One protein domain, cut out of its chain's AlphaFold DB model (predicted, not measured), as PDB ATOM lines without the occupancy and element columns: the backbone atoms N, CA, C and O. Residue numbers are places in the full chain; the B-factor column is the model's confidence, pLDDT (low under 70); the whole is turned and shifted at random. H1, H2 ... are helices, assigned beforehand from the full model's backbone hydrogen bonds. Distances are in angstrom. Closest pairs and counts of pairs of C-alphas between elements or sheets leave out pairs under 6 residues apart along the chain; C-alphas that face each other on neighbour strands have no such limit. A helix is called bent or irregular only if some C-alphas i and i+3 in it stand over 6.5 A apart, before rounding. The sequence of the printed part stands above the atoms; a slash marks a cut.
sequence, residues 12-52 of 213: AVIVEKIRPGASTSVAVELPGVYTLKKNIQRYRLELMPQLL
ATOM      1  N   ALA A  12     197.285 260.678 234.839       71.06
ATOM      2  CA  ALA A  12     197.998 259.544 235.423       71.06
ATOM      3  C   ALA A  12     199.525 259.673 235.295       71.06
ATOM      4  O   ALA A  12     200.212 259.532 236.297       71.06
ATOM      5  N   VAL A  13     200.021 260.033 234.108       74.56
ATOM      6  CA  VAL A  13     201.455 260.220 233.831       74.56
ATOM      7  C   VAL A  13     202.028 261.371 234.660       74.56
ATOM      8  O   VAL A  13     203.130 261.264 235.183       74.56
ATOM      9  N   ILE A  14     201.267 262.458 234.840       75.31
ATOM     10  CA  ILE A  14     201.700 263.589 235.677       75.31
ATOM     11  C   ILE A  14     201.823 263.173 237.146       75.31
ATOM     12  O   ILE A  14     202.824 263.478 237.788       75.31
ATOM     13  N   VAL A  15     200.827 262.458 237.679       76.94
ATOM     14  CA  VAL A  15     200.864 261.989 239.074       76.94
ATOM     15  C   VAL A  15     202.005 260.994 239.290       76.94
ATOM     16  O   VAL A  15     202.684 261.058 240.309       76.94
ATOM     17  N   GLU A  16     202.250 260.111 238.325       76.75
ATOM     18  CA  GLU A  16     203.315 259.110 238.390       76.75
ATOM     19  C   GLU A  16     204.719 259.722 238.303       76.75
ATOM     20  O   GLU A  16     205.619 259.255 238.987       76.75
ATOM     21  N   LYS A  17     204.904 260.809 237.544       76.62
ATOM     22  CA  LYS A  17     206.186 261.530 237.475       76.62
ATOM     23  C   LYS A  17     206.504 262.348 238.725       76.62
ATOM     24  O   LYS A  17     207.669 262.483 239.077       76.62
ATOM     25  N   ILE A  18     205.493 262.931 239.368       71.88
ATOM     26  CA  ILE A  18     205.699 263.835 240.513       71.88
ATOM     27  C   ILE A  18     205.897 263.045 241.811       71.88
ATOM     28  O   ILE A  18     206.667 263.455 242.675       71.88
ATOM     29  N   ARG A  19     205.229 261.896 241.950       69.00
ATOM     30  CA  ARG A  19     205.221 261.118 243.196       69.00
ATOM     31  C   ARG A  19     206.608 260.636 243.664       69.00
ATOM     32  O   ARG A  19     206.849 260.733 244.863       69.00
ATOM     33  N   PRO A  20     207.526 260.174 242.794       71.06
ATOM     34  CA  PRO A  20     208.870 259.763 243.205       71.06
ATOM     35  C   PRO A  20     209.756 260.923 243.680       71.06
ATOM     36  O   PRO A  20     210.725 260.686 244.390       71.06
ATOM     37  N   GLY A  21     209.446 262.165 243.287       66.88
ATOM     38  CA  GLY A  21     210.202 263.362 243.673       66.88
ATOM     39  C   GLY A  21     209.674 264.069 244.925       66.88
ATOM     40  O   GLY A  21     210.245 265.077 245.338       66.88
ATOM     41  N   ALA A  22     208.579 263.586 245.518       71.25
ATOM     42  CA  ALA A  22     208.005 264.173 246.724       71.25
ATOM     43  C   ALA A  22     208.760 263.686 247.969       71.25
ATOM     44  O   ALA A  22     208.945 262.485 248.165       71.25
ATOM     45  N   SER A  23     209.170 264.618 248.832       75.81
ATOM     46  CA  SER A  23     209.753 264.278 250.135       75.81
ATOM     47  C   SER A  23     208.741 263.541 251.022       75.81
ATOM     48  O   SER A  23     207.528 263.652 250.836       75.81
ATOM     49  N   THR A  24     209.231 262.802 252.018       68.69
ATOM     50  CA  THR A  24     208.399 261.970 252.899       68.69
ATOM     51  C   THR A  24     207.341 262.779 253.654       68.69
ATOM     52  O   THR A  24     206.226 262.299 253.828       68.69
ATOM     53  N   SER A  25     207.650 264.019 254.052       72.19
ATOM     54  CA  SER A  25     206.692 264.930 254.695       72.19
ATOM     55  C   SER A  25     205.593 265.383 253.731       72.19
ATOM     56  O   SER A  25     204.417 265.364 254.078       72.19
ATOM     57  N   VAL A  26     205.957 265.700 252.487       68.81
ATOM     58  CA  VAL A  26     205.008 266.106 251.439       68.81
ATOM     59  C   VAL A  26     204.128 264.932 251.003       68.81
ATOM     60  O   VAL A  26     202.944 265.110 250.738       68.81
ATOM     61  N   ALA A  27     204.668 263.712 250.962       68.00
ATOM     62  CA  ALA A  27     203.923 262.518 250.571       68.00
ATOM     63  C   ALA A  27     202.760 262.185 251.523       68.00
ATOM     64  O   ALA A  27     201.760 261.629 251.069       68.00
ATOM     65  N   VAL A  28     202.880 262.540 252.808       72.56
ATOM     66  CA  VAL A  28     201.836 262.341 253.829       72.56
ATOM     67  C   VAL A  28     200.698 263.356 253.682       72.56
ATOM     68  O   VAL A  28     199.545 263.020 253.936       72.56
ATOM     69  N   GLU A  29     200.996 264.571 253.218       77.62
ATOM     70  CA  GLU A  29     199.994 265.624 252.996       77.62
ATOM     71  C   GLU A  29     199.314 265.545 251.619       77.62
ATOM     72  O   GLU A  29     198.276 266.174 251.388       77.62
ATOM     73  N   LEU A  30     199.873 264.773 250.679       74.38
ATOM     74  CA  LEU A  30     199.316 264.656 249.338       74.38
ATOM     75  C   LEU A  30     197.949 263.942 249.353       74.38
ATOM     76  O   LEU A  30     197.815 262.841 249.891       74.38
ATOM     77  N   PRO A  31     196.933 264.499 248.666       78.06
ATOM     78  CA  PRO A  31     195.679 263.798 248.443       78.06
ATOM     79  C   PRO A  31     195.903 262.467 247.719       78.06
ATOM     80  O   PRO A  31     196.821 262.320 246.911       78.06
ATOM     81  N   GLY A  32     194.990 261.513 247.914       80.94
ATOM     82  CA  GLY A  32     195.020 260.251 247.175       80.94
ATOM     83  C   GLY A  32     195.072 260.449 245.650       80.94
ATOM     84  O   GLY A  32     194.553 261.426 245.104       80.94
ATOM     85  N   VAL A  33     195.659 259.481 244.936       78.62
ATOM     86  CA  VAL A  33     195.890 259.517 243.473       78.62
ATOM     87  C   VAL A  33     194.632 259.876 242.675       78.62
ATOM     88  O   VAL A  33     194.703 260.616 241.694       78.62
ATOM     89  N   TYR A  34     193.469 259.377 243.095       79.06
ATOM     90  CA  TYR A  34     192.184 259.723 242.487       79.06
ATOM     91  C   TYR A  34     191.885 261.230 242.586       79.06
ATOM     92  O   TYR A  34     191.529 261.862 241.589       79.06
ATOM     93  N   THR A  35     192.086 261.819 243.766       82.12
ATOM     94  CA  THR A  35     191.879 263.247 244.032       82.12
ATOM     95  C   THR A  35     192.877 264.103 243.263       82.12
ATOM     96  O   THR A  35     192.475 265.087 242.649       82.12
ATOM     97  N   LEU A  36     194.148 263.694 243.189       81.81
ATOM     98  CA  LEU A  36     195.159 264.373 242.372       81.81
ATOM     99  C   LEU A  36     194.784 264.386 240.885       81.81
ATOM    100  O   LEU A  36     194.813 265.440 240.251       81.81
ATOM    101  N   LYS A  37     194.346 263.245 240.332       77.62
ATOM    102  CA  LYS A  37     193.848 263.175 238.948       77.62
ATOM    103  C   LYS A  37     192.668 264.125 238.725       77.62
ATOM    104  O   LYS A  37     192.640 264.817 237.706       77.62
ATOM    105  N   LYS A  38     191.730 264.191 239.679       77.50
ATOM    106  CA  LYS A  38     190.575 265.102 239.638       77.50
ATOM    107  C   LYS A  38     190.980 266.573 239.717       77.50
ATOM    108  O   LYS A  38     190.428 267.376 238.973       77.50
ATOM    109  N   ASN A  39     191.941 266.920 240.569       79.56
ATOM    110  CA  ASN A  39     192.444 268.287 240.707       79.56
ATOM    111  C   ASN A  39     193.163 268.738 239.432       79.56
ATOM    112  O   ASN A  39     192.874 269.818 238.928       79.56
ATOM    113  N   ILE A  40     194.005 267.880 238.841       79.62
ATOM    114  CA  ILE A  40     194.641 268.141 237.541       79.62
ATOM    115  C   ILE A  40     193.581 268.347 236.455       79.62
ATOM    116  O   ILE A  40     193.698 269.254 235.635       79.62
ATOM    117  N   GLN A  41     192.538 267.516 236.437       73.50
ATOM    118  CA  GLN A  41     191.453 267.654 235.471       73.50
ATOM    119  C   GLN A  41     190.670 268.957 235.676       73.50
ATOM    120  O   GLN A  41     190.387 269.641 234.699       73.50
ATOM    121  N   ARG A  42     190.369 269.337 236.922       75.25
ATOM    122  CA  ARG A  42     189.702 270.605 237.255       75.25
ATOM    123  C   ARG A  42     190.535 271.809 236.819       75.25
ATOM    124  O   ARG A  42     190.024 272.659 236.105       75.25
ATOM    125  N   TYR A  43     191.825 271.812 237.140       76.69
ATOM    126  CA  TYR A  43     192.755 272.866 236.740       76.69
ATOM    127  C   TYR A  43     192.873 272.992 235.211       76.69
ATOM    128  O   TYR A  43     192.918 274.088 234.661       76.69
ATOM    129  N   ARG A  44     192.848 271.867 234.481       73.75
ATOM    130  CA  ARG A  44     192.780 271.890 233.008       73.75
ATOM    131  C   ARG A  44     191.494 272.510 232.486       73.75
ATOM    132  O   ARG A  44     191.553 273.202 231.479       73.75
ATOM    133  N   LEU A  45     190.359 272.246 233.128       67.94
ATOM    134  CA  LEU A  45     189.073 272.831 232.744       67.94
ATOM    135  C   LEU A  45     189.036 274.343 233.012       67.94
ATOM    136  O   LEU A  45     188.447 275.070 232.221       67.94
ATOM    137  N   GLU A  46     189.703 274.820 234.068       73.50
ATOM    138  CA  GLU A  46     189.875 276.255 234.351       73.50
ATOM    139  C   GLU A  46     190.765 276.944 233.302       73.50
ATOM    140  O   GLU A  46     190.422 278.010 232.798       73.50
ATOM    141  N   LEU A  47     191.880 276.312 232.916       69.25
ATOM    142  CA  LEU A  47     192.800 276.836 231.895       69.25
ATOM    143  C   LEU A  47     192.287 276.693 230.457       69.25
ATOM    144  O   LEU A  47     192.776 277.371 229.551       69.25
ATOM    145  N   MET A  48     191.360 275.765 230.223       64.56
ATOM    146  CA  MET A  48     190.795 275.477 228.910       64.56
ATOM    147  C   MET A  48     189.269 275.364 229.011       64.56
ATOM    148  O   MET A  48     188.732 274.257 228.896       64.56
ATOM    149  N   PRO A  49     188.548 276.491 229.180       60.28
ATOM    150  CA  PRO A  49     187.088 276.500 229.266       60.28
ATOM    151  C   PRO A  49     186.408 275.858 228.049       60.28
ATOM    152  O   PRO A  49     185.312 275.327 228.162       60.28
ATOM    153  N   GLN A  50     187.069 275.831 226.889       54.62
ATOM    154  CA  GLN A  50     186.606 275.139 225.682       54.62
ATOM    155  C   GLN A  50     186.547 273.605 225.812       54.62
ATOM    156  O   GLN A  50     185.901 272.948 225.005       54.62
ATOM    157  N   LEU A  51     187.218 273.023 226.814       56.44
ATOM    158  CA  LEU A  51     187.093 271.605 227.167       56.44
ATOM    159  C   LEU A  51     185.913 271.344 228.111       56.44
ATOM    160  O   LEU A  51     185.634 270.179 228.417       56.44
ATOM    161  N   LEU A  52     185.228 272.396 228.593       60.09
ATOM    162  CA  LEU A  52     184.001 272.225 229.355       60.09
ATOM    163  C   LEU A  52     183.021 271.455 228.496       60.09
ATOM    164  O   LEU A  52     182.603 271.861 227.414       60.09
TER     165      LEU A  52
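This is residues 12 to 52 of the 213 residues of the protein "MULE domain-containing protein" of Bracon brevicornis (UniProt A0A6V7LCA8). A loose hook of three helices: H1 runs toward one end, the short H2 sits at the turn there, and the chain folds back to H3, the long arm. H3 begins near H1 and runs away from the turn, and residues 45 to 51 stick out free at the far end. The printed part has 41 residues, with H1, H2 and H3 in that order and no named strand; the class is all helix. The whole is loose, with a radius of gyration of the C-alphas of 11.9 A and spans of 37 by 16 by 14 A.

H1 is residues 12 to 21, 15.2 A from first to last C-alpha, and begins at C-alpha 12 at (197.998, 259.544, 235.423). It is irregular, but only just: C-alphas 17 and 20 are 6.6 A apart, against about 5 A in a regular helix. H2 is residues 24 to 29, 9.2 A long, beginning at C-alpha 24 at (208.399, 261.970, 252.899). H3 is residues 33 to 47, 21.1 A long, and ends at C-alpha 47 at (192.800, 276.836, 231.895).

H1 and H3 touch, H3 with residues 33 to 37 alone; the closest C-alphas, those of Ala 12 and Lys 37, are 6.5 A apart. Their lines stand at a steep tilt of 66 degrees, opposite ways. H1 and H2 are close but not clearly touching, with the C-alphas of Arg 19 and Ala 27 the closest at 7.6 A. They run opposite ways at a steep tilt of 44 degrees. H2 and H3 are apart. In H3 every O i to N i+4 pair is within hydrogen-bond range; in H1 it is 4 of 6, and in H2 0 of 2, beside 2 of 3 O i to N i+3 pairs.

The C-alphas of Thr 24 and Gln 50 are the two farthest apart, at 37.3 A. The printed part has no cut, and both links are tight. The mean pLDDT of the printed part is 72.7; 12 residues are under 70, among them residues 47 to 52.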